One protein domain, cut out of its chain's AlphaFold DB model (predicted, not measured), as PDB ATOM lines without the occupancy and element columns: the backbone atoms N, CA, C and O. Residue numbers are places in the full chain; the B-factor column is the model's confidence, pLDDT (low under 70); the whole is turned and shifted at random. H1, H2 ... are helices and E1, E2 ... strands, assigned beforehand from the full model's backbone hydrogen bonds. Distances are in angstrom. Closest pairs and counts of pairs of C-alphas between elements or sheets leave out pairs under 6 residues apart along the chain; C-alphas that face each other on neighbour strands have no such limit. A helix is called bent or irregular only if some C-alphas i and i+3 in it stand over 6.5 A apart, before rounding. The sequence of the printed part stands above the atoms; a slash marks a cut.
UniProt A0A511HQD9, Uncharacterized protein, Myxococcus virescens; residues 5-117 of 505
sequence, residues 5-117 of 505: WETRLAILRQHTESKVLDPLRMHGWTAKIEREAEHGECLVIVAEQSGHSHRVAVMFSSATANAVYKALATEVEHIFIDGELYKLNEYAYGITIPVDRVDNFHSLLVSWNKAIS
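This is residues 5 to 117 of the 505 residues of an uncharacterized protein of Myxococcus virescens (UniProt A0A511HQD9). A strongly twisted sheet of five strands, three long ones, E1 to E3, and two short ones, E4 and E5, has two long helices, H1 and H4, over one face. The short helices H2 and H3 lie near each other at one end, apart from H1 and H4. The printed part has 113 residues, with named elements in the order H1 E1 E2 E3 H2 E4 H3 E5 H4; the sheet is mixed, in the order E1 E2 E3 E4 E5, and the class is mixed, helices and strands. The whole is compact, with a radius of gyration of the C-alphas of 13.4 A and spans of 38 by 30 by 21 A.

Start with H1, residues 5 to 26, which has a kink of 31 degrees near residue 17 and is irregular, only just: C-alphas 19 and 22 are 6.8 A apart. Next find E1, residues 30 to 37, E2, residues 42 to 49, and E3, residues 52 to 59, a meander, each strand the antiparallel neighbour of the one before; E1 and E2 form a hairpin, with N 34 and O 44 at 2.8 A, and so do E2 and E3, with N 45 and O 56 at 2.8 A. H1 is on the sheet at a height of 8.7 A, along the strands, at 16 degrees to E2 on the local plane. H2, residues 66 to 72, only grazes the sheet with its residues 68 to 72. E4, residues 78 to 81, is parallel to E3, with N 59 and O 80 at 2.8 A. H3, residues 88 to 91, is not on the sheet; it is close to H2 but not clearly touching, the closest C-alphas being those of Asn 66 and Tyr 91, 5.2 A. E5, residues 99 to 101, is parallel to E4, with N 81 and O 100 at 2.8 A. E3, H2, E4 and E4, H3, E5 are strand-helix-strand units, parallel neighbours with a helix between, each with a right-handed crossover. H4, residues 102 to 116, is irregular, with C-alphas 103 and 106 at 7.3 A; it lies over E3 at a height of 9.6 A over the sheet, on the same face as H1, in two layers, helices on one face of a sheet. H1 touches H4 with residues 19 to 24 alone, the closest C-alphas being those of Val 20 and Phe 105, 6.6 A; they run the same way at a shallow tilt of 34.6 degrees, only just short of steep. In H2 every O i to N i+4 pair is within hydrogen-bond range, in H1 16 of 18, in H4 8 of 11; H3 is too short for one.

Find C-alpha 5 at (266.136, 172.375, 288.515); from there H1 runs 30.0 A. E1 spans 21.5 A, E2 23.4 A and E3 23.6 A. H4 runs 22.2 A to C-alpha 116 at (288.434, 186.303, 262.118).

The C-alphas farthest apart are those of Trp 5 and Ser 117, 39.8 A. The printed part has no cut, and no link is long. Mean pLDDT of the printed part is 90.2; residues 39 to 40 are under 70.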
ATOM      1  N   TRP A   5     265.062 171.628 289.175       79.62
ATOM      2  CA  TRP A   5     266.136 172.375 288.515       79.62
ATOM      3  C   TRP A   5     267.141 171.462 287.790       79.62
ATOM      4  O   TRP A   5     267.592 171.809 286.704       79.62
ATOM      5  N   GLU A   6     267.435 170.268 288.320       80.88
ATOM      6  CA  GLU A   6     268.377 169.316 287.705       80.88
ATOM      7  C   GLU A   6     267.844 168.835 286.351       80.88
ATOM      8  O   GLU A   6     268.582 168.738 285.371       80.88
ATOM      9  N   THR A   7     266.531 168.595 286.271       83.19
ATOM     10  CA  THR A   7     265.856 168.209 285.027       83.19
ATOM     11  C   THR A   7     265.877 169.338 283.993       83.19
ATOM     12  O   THR A   7     266.144 169.080 282.821       83.19
ATOM     13  N   ARG A   8     265.636 170.592 284.404       85.31
ATOM     14  CA  ARG A   8     265.686 171.751 283.493       85.31
ATOM     15  C   ARG A   8     267.102 172.030 282.995       85.31
ATOM     16  O   ARG A   8     267.287 172.273 281.806       85.31
ATOM     17  N   LEU A   9     268.103 171.901 283.862       87.75
ATOM     18  CA  LEU A   9     269.506 172.055 283.482       87.75
ATOM     19  C   LEU A   9     269.967 170.957 282.510       87.75
ATOM     20  O   LEU A   9     270.722 171.238 281.582       87.75
ATOM     21  N   ALA A  10     269.487 169.719 282.676       87.25
ATOM     22  CA  ALA A  10     269.773 168.632 281.741       87.25
ATOM     23  C   ALA A  10     269.220 168.911 280.331       87.25
ATOM     24  O   ALA A  10     269.935 168.716 279.348       87.25
ATOM     25  N   ILE A  11     267.988 169.428 280.232       88.56
ATOM     26  CA  ILE A  11     267.386 169.859 278.957       88.56
ATOM     27  C   ILE A  11     268.206 171.003 278.349       88.56
ATOM     28  O   ILE A  11     268.597 170.934 277.183       88.56
ATOM     29  N   LEU A  12     268.541 172.011 279.161       92.31
ATOM     30  CA  LEU A  12     269.329 173.161 278.724       92.31
ATOM     31  C   LEU A  12     270.697 172.747 278.170       92.31
ATOM     32  O   LEU A  12     271.129 173.287 277.153       92.31
ATOM     33  N   ARG A  13     271.367 171.769 278.796       91.62
ATOM     34  CA  ARG A  13     272.627 171.202 278.289       91.62
ATOM     35  C   ARG A  13     272.439 170.559 276.924       91.62
ATOM     36  O   ARG A  13     273.208 170.853 276.019       91.62
ATOM     37  N   GLN A  14     271.421 169.716 276.763       91.81
ATOM     38  CA  GLN A  14     271.167 169.016 275.502       91.81
ATOM     39  C   GLN A  14     270.874 169.994 274.353       91.81
ATOM     40  O   GLN A  14     271.395 169.847 273.243       91.81
ATOM     41  N   HIS A  15     270.064 171.020 274.613       91.75
ATOM     42  CA  HIS A  15     269.778 172.055 273.624       91.75
ATOM     43  C   HIS A  15     271.001 172.931 273.342       91.75
ATOM     44  O   HIS A  15     271.265 173.254 272.189       91.75
ATOM     45  N   THR A  16     271.792 173.266 274.359       94.31
ATOM     46  CA  THR A  16     273.041 174.023 274.188       94.31
ATOM     47  C   THR A  16     274.079 173.244 273.377       94.31
ATOM     48  O   THR A  16     274.751 173.834 272.531       94.31
ATOM     49  N   GLU A  17     274.186 171.928 273.577       94.00
ATOM     50  CA  GLU A  17     275.083 171.070 272.797       94.00
ATOM     51  C   GLU A  17     274.760 171.186 271.302       94.00
ATOM     52  O   GLU A  17     275.599 171.611 270.510       94.00
ATOM     53  N   SER A  18     273.500 170.931 270.944       91.38
ATOM     54  CA  SER A  18     273.045 170.905 269.549       91.38
ATOM     55  C   SER A  18     272.942 172.286 268.894       91.38
ATOM     56  O   SER A  18     273.261 172.431 267.714       91.38
ATOM     57  N   LYS A  19     272.494 173.317 269.624       92.50
ATOM     58  CA  LYS A  19     272.237 174.655 269.062       92.50
ATOM     59  C   LYS A  19     273.433 175.602 269.133       92.50
ATOM     60  O   LYS A  19     273.447 176.587 268.399       92.50
ATOM     61  N   VAL A  20     274.416 175.340 269.999       95.12
ATOM     62  CA  VAL A  20     275.545 176.256 270.238       95.12
ATOM     63  C   VAL A  20     276.893 175.562 270.060       95.12
ATOM     64  O   VAL A  20     277.691 175.985 269.220       95.12
ATOM     65  N   LEU A  21     277.160 174.485 270.804       94.06
ATOM     66  CA  LEU A  21     278.489 173.859 270.831       94.06
ATOM     67  C   LEU A  21     278.830 173.116 269.535       94.06
ATOM     68  O   LEU A  21     279.928 173.299 269.011       94.06
ATOM     69  N   ASP A  22     277.909 172.326 268.986       90.88
ATOM     70  CA  ASP A  22     278.129 171.609 267.728       90.88
ATOM     71  C   ASP A  22     278.334 172.563 266.539       90.88
ATOM     72  O   ASP A  22     279.325 172.396 265.820       90.88
ATOM     73  N   PRO A  23     277.519 173.625 266.353       91.88
ATOM     74  CA  PRO A  23     277.805 174.667 265.370       91.88
ATOM     75  C   PRO A  23     279.187 175.300 265.539       91.88
ATOM     76  O   PRO A  23     279.916 175.447 264.561       91.88
ATOM     77  N   LEU A  24     279.597 175.630 266.766       92.00
ATOM     78  CA  LEU A  24     280.934 176.173 267.022       92.00
ATOM     79  C   LEU A  24     282.036 175.201 266.572       92.00
ATOM     80  O   LEU A  24     282.933 175.593 265.820       92.00
ATOM     81  N   ARG A  25     281.940 173.925 266.955       90.06
ATOM     82  CA  ARG A  25     282.925 172.889 266.600       90.06
ATOM     83  C   ARG A  25     282.990 172.634 265.097       90.06
ATOM     84  O   ARG A  25     284.087 172.542 264.552       90.06
ATOM     85  N   MET A  26     281.845 172.580 264.411       85.38
ATOM     86  CA  MET A  26     281.791 172.438 262.948       85.38
ATOM     87  C   MET A  26     282.483 173.599 262.225       85.38
ATOM     88  O   MET A  26     283.070 173.409 261.163       85.38
ATOM     89  N   HIS A  27     282.458 174.794 262.818       86.94
ATOM     90  CA  HIS A  27     283.150 175.980 262.315       86.94
ATOM     91  C   HIS A  27     284.592 176.119 262.845       86.94
ATOM     92  O   HIS A  27     285.244 177.143 262.634       86.94
ATOM     93  N   GLY A  28     285.122 175.077 263.493       84.62
ATOM     94  CA  GLY A  28     286.511 174.999 263.941       84.62
ATOM     95  C   GLY A  28     286.819 175.763 265.231       84.62
ATOM     96  O   GLY A  28     287.996 176.013 265.501       84.62
ATOM     97  N   TRP A  29     285.803 176.143 266.009       90.19
ATOM     98  CA  TRP A  29     285.972 176.707 267.348       90.19
ATOM     99  C   TRP A  29     286.143 175.595 268.383       90.19
ATOM    100  O   TRP A  29     285.450 174.577 268.355       90.19
ATOM    101  N   THR A  30     287.025 175.814 269.356       91.50
ATOM    102  CA  THR A  30     287.081 174.993 270.570       91.50
ATOM    103  C   THR A  30     286.075 175.553 271.564       91.50
ATOM    104  O   THR A  30     286.290 176.642 272.085       91.50
ATOM    105  N   ALA A  31     284.977 174.839 271.818       94.44
ATOM    106  CA  ALA A  31     283.899 175.326 272.676       94.44
ATOM    107  C   ALA A  31     283.546 174.343 273.801       94.44
ATOM    108  O   ALA A  31     283.484 173.130 273.582       94.44
ATOM    109  N   LYS A  32     283.300 174.875 275.005       95.19
ATOM    110  CA  LYS A  32     282.896 174.106 276.194       95.19
ATOM    111  C   LYS A  32     281.990 174.919 277.117       95.19
ATOM    112  O   LYS A  32     282.066 176.147 277.143       95.19
ATOM    113  N   ILE A  33     281.196 174.223 277.927       95.44
ATOM    114  CA  ILE A  33     280.513 174.821 279.079       95.44
ATOM    115  C   ILE A  33     281.581 175.100 280.144       95.44
ATOM    116  O   ILE A  33     282.238 174.184 280.632       95.44
ATOM    117  N   GLU A  34     281.795 176.374 280.459       94.06
ATOM    118  CA  GLU A  34     282.747 176.824 281.477       94.06
ATOM    119  C   GLU A  34     282.125 176.793 282.876       94.06
ATOM    120  O   GLU A  34     282.795 176.431 283.843       94.06
ATOM    121  N   ARG A  35     280.843 177.161 282.988       91.88
ATOM    122  CA  ARG A  35     280.141 177.255 284.270       91.88
ATOM    123  C   ARG A  35     278.664 176.916 284.137       91.88
ATOM    124  O   ARG A  35     278.023 177.279 283.155       91.88
ATOM    125  N   GLU A  36     278.122 176.312 285.186       91.31
ATOM    126  CA  GLU A  36     276.692 176.062 285.363       91.31
ATOM    127  C   GLU A  36     276.232 176.700 286.668       91.31
ATOM    128  O   GLU A  36     276.922 176.584 287.685       91.31
ATOM    129  N   ALA A  37     275.093 177.386 286.649       83.56
ATOM    130  CA  ALA A  37     274.552 178.035 287.835       83.56
ATOM    131  C   ALA A  37     273.130 177.552 288.131       83.56
ATOM    132  O   ALA A  37     272.232 177.658 287.296       83.56
ATOM    133  N   GLU A  38     272.934 177.072 289.361       77.12
ATOM    134  CA  GLU A  38     271.618 176.718 289.903       77.12
ATOM    135  C   GLU A  38     270.725 177.964 290.023       77.12
ATOM    136  O   GLU A  38     269.559 177.955 289.630       77.12
ATOM    137  N   HIS A  39     271.286 179.081 290.499       67.81
ATOM    138  CA  HIS A  39     270.584 180.360 290.554       67.81
ATOM    139  C   HIS A  39     270.491 180.979 289.156       67.81
ATOM    140  O   HIS A  39     271.465 181.527 288.643       67.81
ATOM    141  N   GLY A  40     269.295 180.914 288.568       66.56
ATOM    142  CA  GLY A  40     269.003 181.456 287.240       66.56
ATOM    143  C   GLY A  40     269.074 180.445 286.098       66.56
ATOM    144  O   GLY A  40     268.866 180.846 284.958       66.56
ATOM    145  N   GLU A  41     269.328 179.164 286.407       85.75
ATOM    146  CA  GLU A  41     269.282 178.034 285.466       85.75
ATOM    147  C   GLU A  41     269.997 178.353 284.147       85.75
ATOM    148  O   GLU A  41     269.388 178.378 283.073       85.75
ATOM    149  N   CYS A  42     271.290 178.670 284.248       91.12
ATOM    150  CA  CYS A  42     272.078 179.148 283.118       91.12
ATOM    151  C   CYS A  42     273.409 178.410 282.944       91.12
ATOM    152  O   CYS A  42     274.046 177.976 283.908       91.12
ATOM    153  N   LEU A  43     273.847 178.337 281.689       94.69
ATOM    154  CA  LEU A  43     275.133 177.813 281.251       94.69
ATOM    155  C   LEU A  43     275.968 178.960 280.683       94.69
ATOM    156  O   LEU A  43     275.468 179.739 279.877       94.69
ATOM    157  N   VAL A  44     277.237 179.045 281.068       95.88
ATOM    158  CA  VAL A  44     278.215 179.957 280.462       95.88
ATOM    159  C   VAL A  44     279.128 179.140 279.572       95.88
ATOM    160  O   VAL A  44     279.697 178.138 280.005       95.88
ATOM    161  N   ILE A  45     279.262 179.565 278.327       97.06
ATOM    162  CA  ILE A  45     280.006 178.874 277.283       97.06
ATOM    163  C   ILE A  45     281.181 179.750 276.892       97.06
ATOM    164  O   ILE A  45     281.016 180.948 276.664       97.06
ATOM    165  N   VAL A  46     282.351 179.133 276.780       96.56
ATOM    166  CA  VAL A  46     283.551 179.765 276.231       96.56
ATOM    167  C   VAL A  46     283.890 179.110 274.899       96.56
ATOM    168  O   VAL A  46     283.837 177.881 274.782       96.56
ATOM    169  N   ALA A  47     284.215 179.930 273.904       95.25
ATOM    170  CA  ALA A  47     284.602 179.500 272.569       95.25
ATOM    171  C   ALA A  47     285.901 180.185 272.141       95.25
ATOM    172  O   ALA A  47     286.017 181.405 272.235       95.25
ATOM    173  N   GLU A  48     286.861 179.406 271.644       92.19
ATOM    174  CA  GLU A  48     288.182 179.897 271.250       92.19
ATOM    175  C   GLU A  48     288.570 179.438 269.842       92.19
ATOM    176  O   GLU A  48     288.457 178.257 269.501       92.19
ATOM    177  N   GLN A  49     289.064 180.368 269.024       88.31
ATOM    178  CA  GLN A  49     289.617 180.079 267.703       88.31
ATOM    179  C   GLN A  49     290.667 181.124 267.319       88.31
ATOM    180  O   GLN A  49     290.434 182.324 267.420       88.31
ATOM    181  N   SER A  50     291.839 180.669 266.865       79.31
ATOM    182  CA  SER A  50     292.897 181.532 266.309       79.31
ATOM    183  C   SER A  50     293.279 182.734 267.195       79.31
ATOM    184  O   SER A  50     293.561 183.816 266.690       79.31
ATOM    185  N   GLY A  51     293.290 182.551 268.521       82.88
ATOM    186  CA  GLY A  51     293.630 183.596 269.496       82.88
ATOM    187  C   GLY A  51     292.477 184.534 269.880       82.88
ATOM    188  O   GLY A  51     292.662 185.379 270.752       82.88
ATOM    189  N   HIS A  52     291.295 184.372 269.282       88.62
ATOM    190  CA  HIS A  52     290.063 185.041 269.694       88.62
ATOM    191  C   HIS A  52     289.292 184.160 270.678       88.62
ATOM    192  O   HIS A  52     289.206 182.946 270.487       88.62
ATOM    193  N   SER A  53     288.735 184.776 271.721       92.94
ATOM    194  CA  SER A  53     287.936 184.109 272.750       92.94
ATOM    195  C   SER A  53     286.639 184.879 272.953       92.94
ATOM    196  O   SER A  53     286.667 186.100 273.112       92.94
ATOM    197  N   HIS A  54     285.519 184.163 272.942       96.00
ATOM    198  CA  HIS A  54     284.189 184.709 273.175       96.00
ATOM    199  C   HIS A  54     283.484 183.948 274.294       96.00
ATOM    200  O   HIS A  54     283.696 182.746 274.486       96.00
ATOM    201  N   ARG A  55     282.616 184.655 275.023       97.12
ATOM    202  CA  ARG A  55     281.808 184.093 276.107       97.12
ATOM    203  C   ARG A  55     280.344 184.449 275.936       97.12
ATOM    204  O   ARG A  55     280.003 185.623 275.838       97.12
ATOM    205  N   VAL A  56     279.479 183.443 275.951       97.00
ATOM    206  CA  VAL A  56     278.023 183.616 275.850       97.00
ATOM    207  C   VAL A  56     277.330 182.842 276.959       97.00
ATOM    208  O   VAL A  56     277.843 181.823 277.420       97.00
ATOM    209  N   ALA A  57     276.171 183.319 277.396       96.31
ATOM    210  CA  ALA A  57     275.341 182.599 278.354       96.31
ATOM    211  C   ALA A  57     274.093 182.047 277.667       96.31
ATOM    212  O   ALA A  57     273.544 182.700 276.784       96.31
ATOM    213  N   VAL A  58     273.615 180.881 278.091       95.75
ATOM    214  CA  VAL A  58     272.309 180.333 277.705       95.75
ATOM    215  C   VAL A  58     271.502 180.107 278.976       95.75
ATOM    216  O   VAL A  58     271.973 179.443 279.896       95.75
ATOM    217  N   MET A  59     270.307 180.680 279.055       94.19
ATOM    218  CA  MET A  59     269.394 180.566 280.191       94.19
ATOM    219  C   MET A  59     268.162 179.758 279.801       94.19
ATOM    220  O   MET A  59     267.670 179.879 278.679       94.19
ATOM    221  N   PHE A  60     267.614 178.997 280.747       89.56
ATOM    222  CA  PHE A  60     266.407 178.203 280.508       89.56
ATOM    223  C   PHE A  60     265.150 179.061 280.273       89.56
ATOM    224  O   PHE A  60     264.271 178.676 279.511       89.56
ATOM    225  N   SER A  61     265.027 180.225 280.925       88.56
ATOM    226  CA  SER A  61     263.821 181.064 280.834       88.56
ATOM    227  C   SER A  61     264.103 182.560 280.972       88.56
ATOM    228  O   SER A  61     264.985 182.986 281.721       88.56
ATOM    229  N   SER A  62     263.284 183.363 280.283       87.12
ATOM    230  CA  SER A  62     263.307 184.828 280.334       87.12
ATOM    231  C   SER A  62     262.751 185.406 281.644       87.12
ATOM    232  O   SER A  62     263.111 186.514 282.038       87.12
ATOM    233  N   ALA A  63     261.928 184.644 282.372       87.06
ATOM    234  CA  ALA A  63     261.338 185.043 283.652       87.06
ATOM    235  C   ALA A  63     262.296 184.812 284.839       87.06
ATOM    236  O   ALA A  63     261.930 184.211 285.850       87.06
ATOM    237  N   THR A  64     263.536 185.279 284.705       87.38
ATOM    238  CA  THR A  64     264.590 185.149 285.718       87.38
ATOM    239  C   THR A  64     264.843 186.492 286.409       87.38
ATOM    240  O   THR A  64     264.633 187.558 285.832       87.38
ATOM    241  N   ALA A  65     265.282 186.470 287.670       89.00
ATOM    242  CA  ALA A  65     265.558 187.687 288.430       89.00
ATOM    243  C   ALA A  65     266.605 188.581 287.735       89.00
ATOM    244  O   ALA A  65     267.669 188.112 287.332       89.00
ATOM    245  N   ASN A  66     266.351 189.895 287.684       92.00
ATOM    246  CA  ASN A  66     267.235 190.887 287.051       92.00
ATOM    247  C   ASN A  66     268.685 190.863 287.571       92.00
ATOM    248  O   ASN A  66     269.617 191.176 286.835       92.00
ATOM    249  N   ALA A  67     268.890 190.459 288.830       90.44
ATOM    250  CA  ALA A  67     270.222 190.294 289.403       90.44
ATOM    251  C   ALA A  67     271.076 189.270 288.630       90.44
ATOM    252  O   ALA A  67     272.273 189.491 288.468       90.44
ATOM    253  N   VAL A  68     270.463 188.203 288.103       91.06
ATOM    254  CA  VAL A  68     271.146 187.194 287.275       91.06
ATOM    255  C   VAL A  68     271.563 187.806 285.940       91.06
ATOM    256  O   VAL A  68     272.725 187.697 285.565       91.06
ATOM    257  N   TYR A  69     270.662 188.528 285.268       92.38
ATOM    258  CA  TYR A  69     270.984 189.246 284.029       92.38
ATOM    259  C   TYR A  69     272.146 190.224 284.210       92.38
ATOM    260  O   TYR A  69     273.061 190.253 283.394       92.38
ATOM    261  N   LYS A  70     272.137 191.002 285.298       92.62
ATOM    262  CA  LYS A  70     273.222 191.937 285.616       92.62
ATOM    263  C   LYS A  70     274.536 191.229 285.916       92.62
ATOM    264  O   LYS A  70     275.571 191.724 285.492       92.62
ATOM    265  N   ALA A  71     274.502 190.092 286.612       91.44
ATOM    266  CA  ALA A  71     275.696 189.293 286.859       91.44
ATOM    267  C   ALA A  71     276.280 188.753 285.543       91.44
ATOM    268  O   ALA A  71     277.448 189.004 285.257       91.44
ATOM    269  N   LEU A  72     275.458 188.113 284.702       93.06
ATOM    270  CA  LEU A  72     275.879 187.596 283.394       93.06
ATOM    271  C   LEU A  72     276.404 188.712 282.478       93.06
ATOM    272  O   LEU A  72     277.427 188.548 281.820       93.06
ATOM    273  N   ALA A  73     275.779 189.891 282.493       93.50
ATOM    274  CA  ALA A  73     276.211 191.026 281.680       93.50
ATOM    275  C   ALA A  73     277.621 191.555 282.005       93.50
ATOM    276  O   ALA A  73     278.167 192.329 281.224       93.50
ATOM    277  N   THR A  74     278.218 191.150 283.131       92.38
ATOM    278  CA  THR A  74     279.614 191.487 283.461       92.38
ATOM    279  C   THR A  74     280.643 190.497 282.909       92.38
ATOM    280  O   THR A  74     281.833 190.800 282.922       92.38
ATOM    281  N   GLU A  75     280.212 189.329 282.425       92.12
ATOM    282  CA  GLU A  75     281.095 188.207 282.068       92.12
ATOM    283  C   GLU A  75     280.908 187.672 280.642       92.12
ATOM    284  O   GLU A  75     281.837 187.054 280.114       92.12
ATOM    285  N   VAL A  76     279.745 187.899 280.023       95.19
ATOM    286  CA  VAL A  76     279.439 187.452 278.659       95.19
ATOM    287  C   VAL A  76     279.124 188.624 277.737       95.19
ATOM    288  O   VAL A  76     278.673 189.678 278.176       95.19
ATOM    289  N   GLU A  77     279.327 188.429 276.436       94.81
ATOM    290  CA  GLU A  77     278.990 189.425 275.409       94.81
ATOM    291  C   GLU A  77     277.560 189.280 274.869       94.81
ATOM    292  O   GLU A  77     277.041 190.210 274.253       94.81
ATOM    293  N   HIS A  78     276.914 188.132 275.101       96.50
ATOM    294  CA  HIS A  78     275.561 187.843 274.630       96.50
ATOM    295  C   HIS A  78     274.862 186.843 275.561       96.50
ATOM    296  O   HIS A  78     275.476 185.861 275.991       96.50
ATOM    297  N   ILE A  79     273.580 187.072 275.858       96.12
ATOM    298  CA  ILE A  79     272.742 186.134 276.621       96.12
ATOM    299  C   ILE A  79     271.669 185.550 275.701       96.12
ATOM    300  O   ILE A  79     270.920 186.278 275.060       96.12
ATOM    301  N   PHE A  80     271.551 184.232 275.668       96.06
ATOM    302  CA  PHE A  80     270.523 183.516 274.928       96.06
ATOM    303  C   PHE A  80     269.488 182.911 275.871       96.06
ATOM    304  O   PHE A  80     269.830 182.429 276.948       96.06
ATOM    305  N   ILE A  81     268.227 182.897 275.454       94.44
ATOM    306  CA  ILE A  81     267.132 182.219 276.152       94.44
ATOM    307  C   ILE A  81     266.714 180.985 275.348       94.44
ATOM    308  O   ILE A  81     266.419 181.085 274.154       94.44
ATOM    309  N   ASP A  82     266.664 179.826 276.003       90.44
ATOM    310  CA  ASP A  82     266.140 178.576 275.444       90.44
ATOM    311  C   ASP A  82     264.612 178.508 275.592       90.44
ATOM    312  O   ASP A  82     264.050 177.728 276.357       90.44
ATOM    313  N   GLY A  83     263.931 179.411 274.886       85.06
ATOM    314  CA  GLY A  83     262.481 179.568 274.929       85.06
ATOM    315  C   GLY A  83     262.027 180.907 274.351       85.06
ATOM    316  O   GLY A  83     262.803 181.634 273.730       85.06
ATOM    317  N   GLU A  84     260.755 181.249 274.556       85.38
ATOM    318  CA  GLU A  84     260.211 182.534 274.109       85.38
ATOM    319  C   GLU A  84     260.688 183.703 274.985       85.38
ATOM    320  O   GLU A  84     260.802 183.614 276.216       85.38
ATOM    321  N   LEU A  85     260.924 184.846 274.338       87.31
ATOM    322  CA  LEU A  85     261.237 186.095 275.025       87.31
ATOM    323  C   LEU A  85     259.940 186.718 275.540       87.31
ATOM    324  O   LEU A  85     259.150 187.270 274.776       87.31
ATOM    325  N   TYR A  86     259.721 186.653 276.852       85.25
ATOM    326  CA  TYR A  86     258.530 187.195 277.492       85.25
ATOM    327  C   TYR A  86     258.892 188.353 278.420       85.25
ATOM    328  O   TYR A  86     259.734 188.206 279.304       85.25
ATOM    329  N   LYS A  87     258.255 189.516 278.216       86.94
ATOM    330  CA  LYS A  87     258.431 190.734 279.037       86.94
ATOM    331  C   LYS A  87     259.898 191.076 279.345       86.94
ATOM    332  O   LYS A  87     260.231 191.515 280.443       86.94
ATOM    333  N   LEU A  88     260.782 190.910 278.363       85.94
ATOM    334  CA  LEU A  88     262.226 191.082 278.538       85.94
ATOM    335  C   LEU A  88     262.598 192.444 279.156       85.94
ATOM    336  O   LEU A  88     263.452 192.505 280.033       85.94
ATOM    337  N   ASN A  89     261.895 193.518 278.783       84.88
ATOM    338  CA  ASN A  89     262.113 194.868 279.322       84.88
ATOM    339  C   ASN A  89     261.831 194.993 280.832       84.88
ATOM    340  O   ASN A  89     262.326 195.922 281.461       84.88
ATOM    341  N   GLU A  90     261.046 194.081 281.414       87.44
ATOM    342  CA  GLU A  90     260.749 194.040 282.851       87.44
ATOM    343  C   GLU A  90     261.784 193.197 283.622       87.44
ATOM    344  O   GLU A  90     262.118 193.530 284.757       87.44
ATOM    345  N   TYR A  91     262.328 192.136 283.013       88.38
ATOM    346  CA  TYR A  91     263.268 191.212 283.670       88.38
ATOM    347  C   TYR A  91     264.743 191.572 283.453       88.38
ATOM    348  O   TYR A  91     265.548 191.486 284.378       88.38
ATOM    349  N   ALA A  92     265.107 192.045 282.264       89.19
ATOM    350  CA  ALA A  92     266.477 192.370 281.868       89.19
ATOM    351  C   ALA A  92     266.756 193.887 281.867       89.19
ATOM    352  O   ALA A  92     267.665 194.361 281.193       89.19
ATOM    353  N   TYR A  93     265.989 194.688 282.619       88.75
ATOM    354  CA  TYR A  93     266.183 196.141 282.639       88.75
ATOM    355  C   TYR A  93     267.589 196.544 283.121       88.75
ATOM    356  O   TYR A  93     268.127 196.007 284.096       88.75
ATOM    357  N   GLY A  94     268.167 197.546 282.455       87.88
ATOM    358  CA  GLY A  94     269.445 198.147 282.842       87.88
ATOM    359  C   GLY A  94     270.701 197.375 282.425       87.88
ATOM    360  O   GLY A  94     271.776 197.741 282.895       87.88
ATOM    361  N   ILE A  95     270.596 196.350 281.570       92.50
ATOM    362  CA  ILE A  95     271.760 195.750 280.892       92.50
ATOM    363  C   ILE A  95     271.903 196.320 279.475       92.50
ATOM    364  O   ILE A  95     270.919 196.726 278.861       92.50
ATOM    365  N   THR A  96     273.133 196.357 278.961       89.31
ATOM    366  CA  THR A  96     273.461 196.916 277.636       89.31
ATOM    367  C   THR A  96     273.872 195.863 276.610       89.31
ATOM    368  O   THR A  96     274.018 196.197 275.436       89.31
ATOM    369  N   ILE A  97     274.078 194.615 277.039       92.38
ATOM    370  CA  ILE A  97     274.396 193.506 276.138       92.38
ATOM    371  C   ILE A  97     273.117 192.911 275.526       92.38
ATOM    372  O   ILE A  97     272.056 192.990 276.152       92.38
ATOM    373  N   PRO A  98     273.190 192.310 274.328       93.62
ATOM    374  CA  PRO A  98     272.026 191.712 273.687       93.62
ATOM    375  C   PRO A  98     271.482 190.498 274.455       93.62
ATOM    376  O   PRO A  98     272.246 189.716 275.034       93.62
ATOM    377  N   VAL A  99     270.156 190.339 274.413       94.06
ATOM    378  CA  VAL A  99     269.454 189.140 274.881       94.06
ATOM    379  C   VAL A  99     268.533 188.638 273.777       94.06
ATOM    380  O   VAL A  99     267.570 189.322 273.431       94.06
ATOM    381  N   ASP A 100     268.803 187.442 273.263       94.06
ATOM    382  CA  ASP A 100     268.074 186.855 272.136       94.06
ATOM    383  C   ASP A 100     267.620 185.418 272.417       94.06
ATOM    384  O   ASP A 100     267.950 184.811 273.434       94.06
ATOM    385  N   ARG A 101     266.837 184.845 271.503       94.19
ATOM    386  CA  ARG A 101     266.539 183.408 271.515       94.19
ATOM    387  C   ARG A 101     267.776 182.616 271.109       94.19
ATOM    388  O   ARG A 101     268.476 183.018 270.184       94.19
ATOM    389  N   VAL A 102     267.991 181.450 271.714       92.94
ATOM    390  CA  VAL A 102     269.105 180.551 271.348       92.94
ATOM    391  C   VAL A 102     269.081 180.146 269.867       92.94
ATOM    392  O   VAL A 102     270.130 179.948 269.263       92.94
ATOM    393  N   ASP A 103     267.899 180.117 269.243       90.56
ATOM    394  CA  ASP A 103     267.733 179.839 267.810       90.56
ATOM    395  C   ASP A 103     268.435 180.891 266.914       90.56
ATOM    396  O   ASP A 103     268.773 180.605 265.767       90.56
ATOM    397  N   ASN A 104     268.727 182.085 267.448       92.62
ATOM    398  CA  ASN A 104     269.451 183.155 266.754       92.62
ATOM    399  C   ASN A 104     270.982 183.046 266.898       92.62
ATOM    400  O   ASN A 104     271.707 183.884 266.354       92.62
ATOM    401  N   PHE A 105     271.505 182.023 267.588       93.88
ATOM    402  CA  PHE A 105     272.945 181.860 267.812       93.88
ATOM    403  C   PHE A 105     273.755 181.829 266.505       93.88
ATOM    404  O   PHE A 105     274.855 182.381 266.436       93.88
ATOM    405  N   HIS A 106     273.202 181.252 265.432       91.44
ATOM    406  CA  HIS A 106     273.880 181.177 264.137       91.44
ATOM    407  C   HIS A 106     274.305 182.556 263.603       91.44
ATOM    408  O   HIS A 106     275.398 182.697 263.058       91.44
ATOM    409  N   SER A 107     273.487 183.594 263.801       91.38
ATOM    410  CA  SER A 107     273.826 184.957 263.378       91.38
ATOM    411  C   SER A 107     275.059 185.495 264.110       91.38
ATOM    412  O   SER A 107     275.911 186.136 263.487       91.38
ATOM    413  N   LEU A 108     275.193 185.183 265.402       92.62
ATOM    414  CA  LEU A 108     276.370 185.540 266.193       92.62
ATOM    415  C   LEU A 108     277.606 184.768 265.711       92.62
ATOM    416  O   LEU A 108     278.628 185.391 265.425       92.62
ATOM    417  N   LEU A 109     277.489 183.455 265.496       92.31
ATOM    418  CA  LEU A 109     278.570 182.619 264.961       92.31
ATOM    419  C   LEU A 109     279.084 183.122 263.601       92.31
ATOM    420  O   LEU A 109     280.291 183.182 263.369       92.31
ATOM    421  N   VAL A 110     278.187 183.524 262.695       90.00
ATOM    422  CA  VAL A 110     278.569 184.119 261.402       90.00
ATOM    423  C   VAL A 110     279.353 185.417 261.602       90.00
ATOM    424  O   VAL A 110     280.340 185.648 260.901       90.00
ATOM    425  N   SER A 111     278.951 186.254 262.561       90.69
ATOM    426  CA  SER A 111     279.661 187.500 262.865       90.69
ATOM    427  C   SER A 111     281.068 187.248 263.419       90.69
ATOM    428  O   SER A 111     282.017 187.884 262.954       90.69
ATOM    429  N   TRP A 112     281.225 186.263 264.312       92.06
ATOM    430  CA  TRP A 112     282.522 185.848 264.844       92.06
ATOM    431  C   TRP A 112     283.424 185.313 263.732       92.06
ATOM    432  O   TRP A 112     284.543 185.791 263.561       92.06
ATOM    433  N   ASN A 113     282.910 184.407 262.893       88.31
ATOM    434  CA  ASN A 113     283.645 183.862 261.749       88.31
ATOM    435  C   ASN A 113     284.080 184.953 260.760       88.31
ATOM    436  O   ASN A 113     285.191 184.910 260.233       88.31
ATOM    437  N   LYS A 114     283.225 185.954 260.512       87.00
ATOM    438  CA  LYS A 114     283.558 187.093 259.648       87.00
ATOM    439  C   LYS A 114     284.682 187.939 260.245       87.00
ATOM    440  O   LYS A 114     285.570 188.349 259.500       87.00
ATOM    441  N   ALA A 115     284.659 188.180 261.555       87.56
ATOM    442  CA  ALA A 115     285.666 188.984 262.244       87.56
ATOM    443  C   ALA A 115     287.071 188.366 262.175       87.56
ATOM    444  O   ALA A 115     288.052 189.097 262.076       87.56
ATOM    445  N   ILE A 116     287.160 187.035 262.175       86.75
ATOM    446  CA  ILE A 116     288.434 186.303 262.118       86.75
ATOM    447  C   ILE A 116     288.844 185.887 260.694       86.75
ATOM    448  O   ILE A 116     289.921 185.326 260.500       86.75
ATOM    449  N   SER A 117     287.990 186.116 259.692       82.12
ATOM    450  CA  SER A 117     288.265 185.746 258.298       82.12
ATOM    451  C   SER A 117     289.206 186.733 257.601       82.12
ATOM    452  O   SER A 117     289.078 187.949 257.740       82.12
TER     453      SER A 117